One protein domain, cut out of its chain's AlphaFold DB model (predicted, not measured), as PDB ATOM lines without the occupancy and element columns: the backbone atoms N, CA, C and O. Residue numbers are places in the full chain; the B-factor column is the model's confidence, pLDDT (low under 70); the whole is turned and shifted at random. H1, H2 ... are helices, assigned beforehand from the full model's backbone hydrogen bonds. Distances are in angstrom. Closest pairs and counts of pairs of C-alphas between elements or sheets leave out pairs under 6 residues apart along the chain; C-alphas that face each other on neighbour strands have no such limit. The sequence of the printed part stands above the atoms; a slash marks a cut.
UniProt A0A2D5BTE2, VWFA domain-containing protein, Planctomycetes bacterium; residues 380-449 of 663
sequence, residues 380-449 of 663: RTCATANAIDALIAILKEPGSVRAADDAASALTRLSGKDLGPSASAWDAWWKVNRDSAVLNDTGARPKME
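Overview. This is residues 380 to 449 of the 663 residues of the protein "VWFA domain-containing protein" of Planctomycetes bacterium (UniProt A0A2D5BTE2). Three short helices lie side by side at shallow tilts, with H1 at the corner of a triangle, packed between H2 and H3, which run the other way. After H3 a long tail, residues 434 to 449, folds back past the end of H2 and runs on along it. The printed part has 70 residues, with three named helices in the order H1, H2, H3 and no named strand; the class is all helix. The whole is compact, with a radius of gyration of the C-alphas of 10.7 A, and spans 30 by 21 by 19 A.

Arrangement. H1, residues 385 to 396, touches H2, residues 401 to 415; their closest C-alphas, those of Leu 395 and Ala 404, are 5.4 A apart. The two run opposite ways at a shallow tilt of 26 degrees and form a helical hairpin. H1 also touches H3, residues 423 to 433, with the C-alphas of Leu 395 and Ala 423 closest at 5.1 A. These two run opposite ways at a shallow tilt of 22 degrees. H2 and H3 are near each other, with 8 pairs of C-alphas within 10 A and the closest at 8.4 A. Every O i to N i+4 pair is within hydrogen-bond range in H1 and H2, and 6 of 7 are in H3.

Along the chain. H1 is 17.0 A long and begins at C-alpha 385 (48.729, -3.157, 16.162). H2, the longest helix with 15 residues, measures 21.1 A from C-alpha 401 (37.641, 14.858, 5.011) to C-alpha 415. H3 measures 15.2 A and ends at C-alpha 433 (57.683, 1.092, 14.816).

Size, cuts and confidence. The C-alphas of Ser 400 and Ser 436, the two farthest apart, are 31.1 A from each other. The printed part has no cut. The link from H1 to H2 is tight, and that from H2 to H3 is short. The mean pLDDT of the printed part is 86.2; residues 442 to 449 are under 70.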
ATOM      1  N   ARG A 380      39.630   3.598  17.829       85.50
ATOM      2  CA  ARG A 380      40.288   4.568  18.709       85.50
ATOM      3  C   ARG A 380      40.350   4.145  20.183       85.50
ATOM      4  O   ARG A 380      41.152   4.703  20.923       85.50
ATOM      5  N   THR A 381      39.519   3.195  20.618       79.50
ATOM      6  CA  THR A 381      39.512   2.619  21.980       79.50
ATOM      7  C   THR A 381      40.274   1.289  22.093       79.50
ATOM      8  O   THR A 381      40.235   0.653  23.145       79.50
ATOM      9  N   CYS A 382      40.954   0.856  21.025       78.81
ATOM     10  CA  CYS A 382      41.647  -0.428  20.925       78.81
ATOM     11  C   CYS A 382      43.149  -0.217  20.663       78.81
ATOM     12  O   CYS A 382      43.589  -0.248  19.515       78.81
ATOM     13  N   ALA A 383      43.946  -0.043  21.721       81.69
ATOM     14  CA  ALA A 383      45.405   0.093  21.648       81.69
ATOM     15  C   ALA A 383      46.087  -1.223  21.210       81.69
ATOM     16  O   ALA A 383      46.581  -1.997  22.023       81.69
ATOM     17  N   THR A 384      46.047  -1.510  19.906       82.56
ATOM     18  CA  THR A 384      46.546  -2.751  19.294       82.56
ATOM     19  C   THR A 384      47.122  -2.482  17.906       82.56
ATOM     20  O   THR A 384      46.619  -1.618  17.186       82.56
ATOM     21  N   ALA A 385      48.113  -3.274  17.485       86.69
ATOM     22  CA  ALA A 385      48.729  -3.157  16.162       86.69
ATOM     23  C   ALA A 385      47.699  -3.206  15.011       86.69
ATOM     24  O   ALA A 385      47.684  -2.332  14.147       86.69
ATOM     25  N   ASN A 386      46.751  -4.150  15.080       83.69
ATOM     26  CA  ASN A 386      45.667  -4.298  14.098       83.69
ATOM     27  C   ASN A 386      44.768  -3.050  13.976       83.69
ATOM     28  O   ASN A 386      44.158  -2.836  12.928       83.69
ATOM     29  N   ALA A 387      44.646  -2.238  15.035       85.25
ATOM     30  CA  ALA A 387      43.878  -0.997  14.978       85.25
ATOM     31  C   ALA A 387      44.640   0.105  14.231       85.25
ATOM     32  O   ALA A 387      44.033   0.821  13.437       85.25
ATOM     33  N   ILE A 388      45.963   0.193  14.419       89.69
ATOM     34  CA  ILE A 388      46.834   1.086  13.643       89.69
ATOM     35  C   ILE A 388      46.806   0.696  12.160       89.69
ATOM     36  O   ILE A 388      46.477   1.538  11.326       89.69
ATOM     37  N   ASP A 389      47.031  -0.587  11.841       87.94
ATOM     38  CA  ASP A 389      46.987  -1.125  10.468       87.94
ATOM     39  C   ASP A 389      45.703  -0.695   9.724       87.94
ATOM     40  O   ASP A 389      45.733  -0.259   8.570       87.94
ATOM     41  N   ALA A 390      44.556  -0.776  10.404       85.75
ATOM     42  CA  ALA A 390      43.262  -0.421   9.838       85.75
ATOM     43  C   ALA A 390      42.978   1.074   9.750       85.75
ATOM     44  O   ALA A 390      42.354   1.509   8.783       85.75
ATOM     45  N   LEU A 391      43.399   1.872  10.732       90.00
ATOM     46  CA  LEU A 391      43.265   3.322  10.634       90.00
ATOM     47  C   LEU A 391      44.107   3.844   9.460       90.00
ATOM     48  O   LEU A 391      43.604   4.637   8.670       90.00
ATOM     49  N   ILE A 392      45.314   3.306   9.247       91.25
ATOM     50  CA  ILE A 392      46.140   3.586   8.060       91.25
ATOM     51  C   ILE A 392      45.420   3.156   6.770       91.25
ATOM     52  O   ILE A 392      45.379   3.917   5.804       91.25
ATOM     53  N   ALA A 393      44.792   1.976   6.744       87.38
ATOM     54  CA  ALA A 393      43.984   1.541   5.601       87.38
ATOM     55  C   ALA A 393      42.771   2.459   5.328       87.38
ATOM     56  O   ALA A 393      42.380   2.630   4.173       87.38
ATOM     57  N   ILE A 394      42.202   3.089   6.362       87.69
ATOM     58  CA  ILE A 394      41.146   4.100   6.225       87.69
ATOM     59  C   ILE A 394      41.715   5.428   5.701       87.69
ATOM     60  O   ILE A 394      41.093   6.013   4.817       87.69
ATOM     61  N   LEU A 395      42.895   5.877   6.153       90.00
ATOM     62  CA  LEU A 395      43.565   7.083   5.625       90.00
ATOM     63  C   LEU A 395      43.907   6.970   4.130       90.00
ATOM     64  O   LEU A 395      43.925   7.986   3.442       90.00
ATOM     65  N   LYS A 396      44.167   5.760   3.614       89.44
ATOM     66  CA  LYS A 396      44.485   5.526   2.191       89.44
ATOM     67  C   LYS A 396      43.295   5.748   1.246       89.44
ATOM     68  O   LYS A 396      43.487   6.192   0.122       89.44
ATOM     69  N   GLU A 397      42.067   5.484   1.696       87.19
ATOM     70  CA  GLU A 397      40.832   5.807   0.963       87.19
ATOM     71  C   GLU A 397      39.779   6.367   1.949       87.19
ATOM     72  O   GLU A 397      38.849   5.637   2.296       87.19
ATOM     73  N   PRO A 398      39.850   7.623   2.434       83.38
ATOM     74  CA  PRO A 398      39.034   8.069   3.573       83.38
ATOM     75  C   PRO A 398      37.567   8.355   3.219       83.38
ATOM     76  O   PRO A 398      36.689   8.229   4.068       83.38
ATOM     77  N   GLY A 399      37.254   8.701   1.966       82.56
ATOM     78  CA  GLY A 399      35.878   8.902   1.475       82.56
ATOM     79  C   GLY A 399      35.148  10.158   1.985       82.56
ATOM     80  O   GLY A 399      34.142  10.556   1.401       82.56
ATOM     81  N   SER A 400      35.652  10.811   3.032       84.31
ATOM     82  CA  SER A 400      35.350  12.196   3.405       84.31
ATOM     83  C   SER A 400      36.514  12.787   4.202       84.31
ATOM     84  O   SER A 400      37.229  12.040   4.870       84.31
ATOM     85  N   VAL A 401      36.666  14.118   4.178       85.19
ATOM     86  CA  VAL A 401      37.641  14.858   5.011       85.19
ATOM     87  C   VAL A 401      37.518  14.419   6.469       85.19
ATOM     88  O   VAL A 401      38.440  13.850   7.034       85.19
ATOM     89  N   ARG A 402      36.299  14.482   7.010       85.50
ATOM     90  CA  ARG A 402      35.988  14.088   8.385       85.50
ATOM     91  C   ARG A 402      36.418  12.658   8.773       85.50
ATOM     92  O   ARG A 402      36.703  12.409   9.942       85.50
ATOM     93  N   ALA A 403      36.455  11.712   7.830       88.19
ATOM     94  CA  ALA A 403      36.935  10.353   8.089       88.19
ATOM     95  C   ALA A 403      38.471  10.236   8.034       88.19
ATOM     96  O   ALA A 403      39.016   9.352   8.690       88.19
ATOM     97  N   ALA A 404      39.163  11.120   7.307       89.00
ATOM     98  CA  ALA A 404      40.613  11.279   7.422       89.00
ATOM     99  C   ALA A 404      40.968  11.901   8.782       89.00
ATOM    100  O   ALA A 404      41.755  11.314   9.522       89.00
ATOM    101  N   ASP A 405      40.314  13.008   9.153       87.62
ATOM    102  CA  ASP A 405      40.538  13.738  10.409       87.62
ATOM    103  C   ASP A 405      40.354  12.832  11.634       87.62
ATOM    104  O   ASP A 405      41.229  12.738  12.493       87.62
ATOM    105  N   ASP A 406      39.222  12.120  11.709       89.44
ATOM    106  CA  ASP A 406      38.921  11.240  12.840       89.44
ATOM    107  C   ASP A 406      39.921  10.080  12.933       89.44
ATOM    108  O   ASP A 406      40.256   9.652  14.040       89.44
ATOM    109  N   ALA A 407      40.406   9.567  11.797       91.50
ATOM    110  CA  ALA A 407      41.340   8.449  11.770       91.50
ATOM    111  C   ALA A 407      42.782   8.888  12.077       91.50
ATOM    112  O   ALA A 407      43.466   8.202  12.833       91.50
ATOM    113  N   ALA A 408      43.214  10.058  11.600       91.81
ATOM    114  CA  ALA A 408      44.471  10.696  11.993       91.81
ATOM    115  C   ALA A 408      44.468  11.049  13.488       91.81
ATOM    116  O   ALA A 408      45.430  10.780  14.209       91.81
ATOM    117  N   SER A 409      43.340  11.563  13.988       90.12
ATOM    118  CA  SER A 409      43.112  11.814  15.411       90.12
ATOM    119  C   SER A 409      43.165  10.528  16.239       90.12
ATOM    120  O   SER A 409      43.750  10.513  17.322       90.12
ATOM    121  N   ALA A 410      42.617   9.425  15.722       91.31
ATOM    122  CA  ALA A 410      42.704   8.124  16.371       91.31
ATOM    123  C   ALA A 410      44.132   7.553  16.369       91.31
ATOM    124  O   ALA A 410      44.575   7.070  17.406       91.31
ATOM    125  N   LEU A 411      44.870   7.656  15.260       93.56
ATOM    126  CA  LEU A 411      46.276   7.244  15.174       93.56
ATOM    127  C   LEU A 411      47.167   8.046  16.130       93.56
ATOM    128  O   LEU A 411      47.985   7.462  16.843       93.56
ATOM    129  N   THR A 412      46.950   9.360  16.215       92.38
ATOM    130  CA  THR A 412      47.668  10.255  17.139       92.38
ATOM    131  C   THR A 412      47.384   9.898  18.597       92.38
ATOM    132  O   THR A 412      48.318   9.727  19.381       92.38
ATOM    133  N   ARG A 413      46.107   9.673  18.946       89.25
ATOM    134  CA  ARG A 413      45.700   9.209  20.283       89.25
ATOM    135  C   ARG A 413      46.342   7.868  20.637       89.25
ATOM    136  O   ARG A 413      46.761   7.701  21.775       89.25
ATOM    137  N   LEU A 414      46.396   6.931  19.683       89.75
ATOM    138  CA  LEU A 414      46.870   5.565  19.919       89.75
ATOM    139  C   LEU A 414      48.396   5.430  19.998       89.75
ATOM    140  O   LEU A 414      48.880   4.580  20.737       89.75
ATOM    141  N   SER A 415      49.148   6.235  19.242       91.06
ATOM    142  CA  SER A 415      50.619   6.150  19.141       91.06
ATOM    143  C   SER A 415      51.383   7.226  19.920       91.06
ATOM    144  O   SER A 415      52.585   7.089  20.136       91.06
ATOM    145  N   GLY A 416      50.724   8.330  20.289       90.12
ATOM    146  CA  GLY A 416      51.385   9.514  20.840       90.12
ATOM    147  C   GLY A 416      52.230  10.307  19.829       90.12
ATOM    148  O   GLY A 416      53.016  11.156  20.246       90.12
ATOM    149  N   LYS A 417      52.102  10.047  18.519       90.12
ATOM    150  CA  LYS A 417      52.785  10.787  17.442       90.12
ATOM    151  C   LYS A 417      51.772  11.535  16.582       90.12
ATOM    152  O   LYS A 417      50.764  10.957  16.208       90.12
ATOM    153  N   ASP A 418      52.040  12.792  16.246       90.44
ATOM    154  CA  ASP A 418      51.251  13.524  15.250       90.44
ATOM    155  C   ASP A 418      51.988  13.481  13.905       90.44
ATOM    156  O   ASP A 418      53.132  13.924  13.808       90.44
ATOM    157  N   LEU A 419      51.342  12.902  12.890       90.69
ATOM    158  CA  LEU A 419      51.796  12.864  11.492       90.69
ATOM    159  C   LEU A 419      50.700  13.401  10.544       90.69
ATOM    160  O   LEU A 419      50.720  13.145   9.336       90.69
ATOM    161  N   GLY A 420      49.704  14.110  11.094       87.94
ATOM    162  CA  GLY A 420      48.555  14.634  10.357       87.94
ATOM    163  C   GLY A 420      47.740  13.559   9.612       87.94
ATOM    164  O   GLY A 420      47.787  12.373   9.953       87.94
ATOM    165  N   PRO A 421      46.981  13.943   8.568       88.69
ATOM    166  CA  PRO A 421      46.194  13.023   7.740       88.69
ATOM    167  C   PRO A 421      47.011  12.291   6.653       88.69
ATOM    168  O   PRO A 421      46.433  11.724   5.726       88.69
ATOM    169  N   SER A 422      48.348  12.288   6.729       91.06
ATOM    170  CA  SER A 422      49.209  11.718   5.683       91.06
ATOM    171  C   SER A 422      49.300  10.189   5.767       91.06
ATOM    172  O   SER A 422      50.062   9.623   6.551       91.06
ATOM    173  N   ALA A 423      48.532   9.504   4.914       92.31
ATOM    174  CA  ALA A 423      48.497   8.043   4.839       92.31
ATOM    175  C   ALA A 423      49.881   7.402   4.613       92.31
ATOM    176  O   ALA A 423      50.148   6.321   5.137       92.31
ATOM    177  N   SER A 424      50.756   8.056   3.840       95.25
ATOM    178  CA  SER A 424      52.112   7.585   3.540       95.25
ATOM    179  C   SER A 424      53.086   7.813   4.697       95.25
ATOM    180  O   SER A 424      53.887   6.924   4.978       95.25
ATOM    181  N   ALA A 425      52.992   8.942   5.410       95.44
ATOM    182  CA  ALA A 425      53.809   9.189   6.601       95.44
ATOM    183  C   ALA A 425      53.490   8.174   7.709       95.44
ATOM    184  O   ALA A 425      54.401   7.597   8.302       95.44
ATOM    185  N   TRP A 426      52.202   7.892   7.929       96.25
ATOM    186  CA  TRP A 426      51.770   6.859   8.869       96.25
ATOM    187  C   TRP A 426      52.210   5.451   8.457       96.25
ATOM    188  O   TRP A 426      52.691   4.703   9.304       96.25
ATOM    189  N   ASP A 427      52.088   5.084   7.178       95.19
ATOM    190  CA  ASP A 427      52.533   3.782   6.658       95.19
ATOM    191  C   ASP A 427      54.054   3.587   6.809       95.19
ATOM    192  O   ASP A 427      54.500   2.523   7.242       95.19
ATOM    193  N   ALA A 428      54.847   4.627   6.528       96.19
ATOM    194  CA  ALA A 428      56.299   4.618   6.692       96.19
ATOM    195  C   ALA A 428      56.728   4.548   8.168       96.19
ATOM    196  O   ALA A 428      57.558   3.710   8.521       96.19
ATOM    197  N   TRP A 429      56.138   5.372   9.044       96.25
ATOM    198  CA  TRP A 429      56.410   5.319  10.484       96.25
ATOM    199  C   TRP A 429      56.060   3.945  11.063       96.25
ATOM    200  O   TRP A 429      56.860   3.337  11.779       96.25
ATOM    201  N   TRP A 430      54.883   3.423  10.714       96.31
ATOM    202  CA  TRP A 430      54.378   2.181  11.279       96.31
ATOM    203  C   TRP A 430      55.197   0.960  10.860       96.31
ATOM    204  O   TRP A 430      55.493   0.128  11.710       96.31
ATOM    205  N   LYS A 431      55.675   0.894   9.608       95.50
ATOM    206  CA  LYS A 431      56.607  -0.152   9.141       95.50
ATOM    207  C   LYS A 431      57.855  -0.310  10.016       95.50
ATOM    208  O   LYS A 431      58.352  -1.421  10.139       95.50
ATOM    209  N   VAL A 432      58.350   0.780  10.607       95.81
ATOM    210  CA  VAL A 432      59.555   0.786  11.458       95.81
ATOM    211  C   VAL A 432      59.219   0.583  12.942       95.81
ATOM    212  O   VAL A 432      60.021   0.031  13.686       95.81
ATOM    213  N   ASN A 433      58.039   1.023  13.390       94.94
ATOM    214  CA  ASN A 433      57.683   1.092  14.816       94.94
ATOM    215  C   ASN A 433      56.702  -0.012  15.268       94.94
ATOM    216  O   ASN A 433      56.352  -0.061  16.445       94.94
ATOM    217  N   ARG A 434      56.239  -0.890  14.365       92.56
ATOM    218  CA  ARG A 434      55.144  -1.857  14.604       92.56
ATOM    219  C   ARG A 434      55.296  -2.705  15.865       92.56
ATOM    220  O   ARG A 434      54.331  -2.864  16.609       92.56
ATOM    221  N   ASP A 435      56.502  -3.215  16.091       90.19
ATOM    222  CA  ASP A 435      56.796  -4.191  17.145       90.19
ATOM    223  C   ASP A 435      57.367  -3.542  18.426       90.19
ATOM    224  O   ASP A 435      57.566  -4.221  19.431       90.19
ATOM    225  N   SER A 436      57.606  -2.223  18.409       88.31
ATOM    226  CA  SER A 436      58.220  -1.449  19.503       88.31
ATOM    227  C   SER A 436      57.367  -0.277  20.016       88.31
ATOM    228  O   SER A 436      57.656   0.278  21.078       88.31
ATOM    229  N   ALA A 437      56.306   0.113  19.304       88.12
ATOM    230  CA  ALA A 437      55.448   1.232  19.680       88.12
ATOM    231  C   ALA A 437      54.602   0.943  20.934       88.12
ATOM    232  O   ALA A 437      53.737   0.065  20.942       88.12
ATOM    233  N   VAL A 438      54.772   1.770  21.969       87.31
ATOM    234  CA  VAL A 438      53.935   1.745  23.179       87.31
ATOM    235  C   VAL A 438      52.573   2.384  22.888       87.31
ATOM    236  O   VAL A 438      52.374   3.590  23.048       87.31
ATOM    237  N   LEU A 439      51.619   1.563  22.443       86.62
ATOM    238  CA  LEU A 439      50.255   2.009  22.166       86.62
ATOM    239  C   LEU A 439      49.454   2.219  23.461       86.62
ATOM    240  O   LEU A 439      49.476   1.386  24.365       86.62
ATOM    241  N   ASN A 440      48.698   3.312  23.533       80.31
ATOM    242  CA  ASN A 440      47.838   3.665  24.667       80.31
ATOM    243  C   ASN A 440      46.585   4.392  24.159       80.31
ATOM    244  O   ASN A 440      46.642   5.003  23.104       80.31
ATOM    245  N   ASP A 441      45.457   4.371  24.872       71.00
ATOM    246  CA  ASP A 441      44.264   5.130  24.454       71.00
ATOM    247  C   ASP A 441      44.156   6.514  25.133       71.00
ATOM    248  O   ASP A 441      43.092   7.120  25.171       71.00
ATOM    249  N   THR A 442      45.254   7.084  25.630       69.44
ATOM    250  CA  THR A 442      45.254   8.370  26.356       69.44
ATOM    251  C   THR A 442      46.078   9.475  25.689       69.44
ATOM    252  O   THR A 442      46.168  10.571  26.241       69.44
ATOM    253  N   GLY A 443      46.636   9.230  24.499       62.53
ATOM    254  CA  GLY A 443      47.450  10.194  23.759       62.53
ATOM    255  C   GLY A 443      46.706  11.448  23.283       62.53
ATOM    256  O   GLY A 443      45.475  11.541  23.307       62.53
ATOM    257  N   ALA A 444      47.491  12.428  22.831       66.19
ATOM    258  CA  ALA A 444      47.015  13.739  22.404       66.19
ATOM    259  C   ALA A 444      46.088  13.693  21.170       66.19
ATOM    260  O   ALA A 444      46.036  12.719  20.420       66.19
ATOM    261  N   ARG A 445      45.374  14.802  20.938       64.44
ATOM    262  CA  ARG A 445      44.732  15.096  19.647       64.44
ATOM    263  C   ARG A 445      45.729  15.857  18.755       64.44
ATOM    264  O   ARG A 445      46.479  16.669  19.298       64.44
ATOM    265  N   PRO A 446      45.731  15.627  17.430       64.25
ATOM    266  CA  PRO A 446      46.645  16.295  16.513       64.25
ATOM    267  C   PRO A 446      46.318  17.782  16.376       64.25
ATOM    268  O   PRO A 446      45.169  18.196  16.583       64.25
ATOM    269  N   LYS A 447      47.308  18.581  15.973       64.81
ATOM    270  CA  LYS A 447      47.060  19.949  15.498       64.81
ATOM    271  C   LYS A 447      46.493  19.872  14.078       64.81
ATOM    272  O   LYS A 447      46.996  19.125  13.248       64.81
ATOM    273  N   MET A 448      45.438  20.636  13.792       65.81
ATOM    274  CA  MET A 448      44.829  20.683  12.459       65.81
ATOM    275  C   MET A 448      44.660  22.130  12.007       65.81
ATOM    276  O   MET A 448      44.025  22.929  12.696       65.81
ATOM    277  N   GLU A 449      45.226  22.451  10.846       66.00
ATOM    278  CA  GLU A 449      45.223  23.785  10.242       66.00
ATOM    279  C   GLU A 449      43.894  24.054   9.525       66.00
ATOM    280  O   GLU A 449      43.783  24.008   8.300       66.00
TER     281      GLU A 449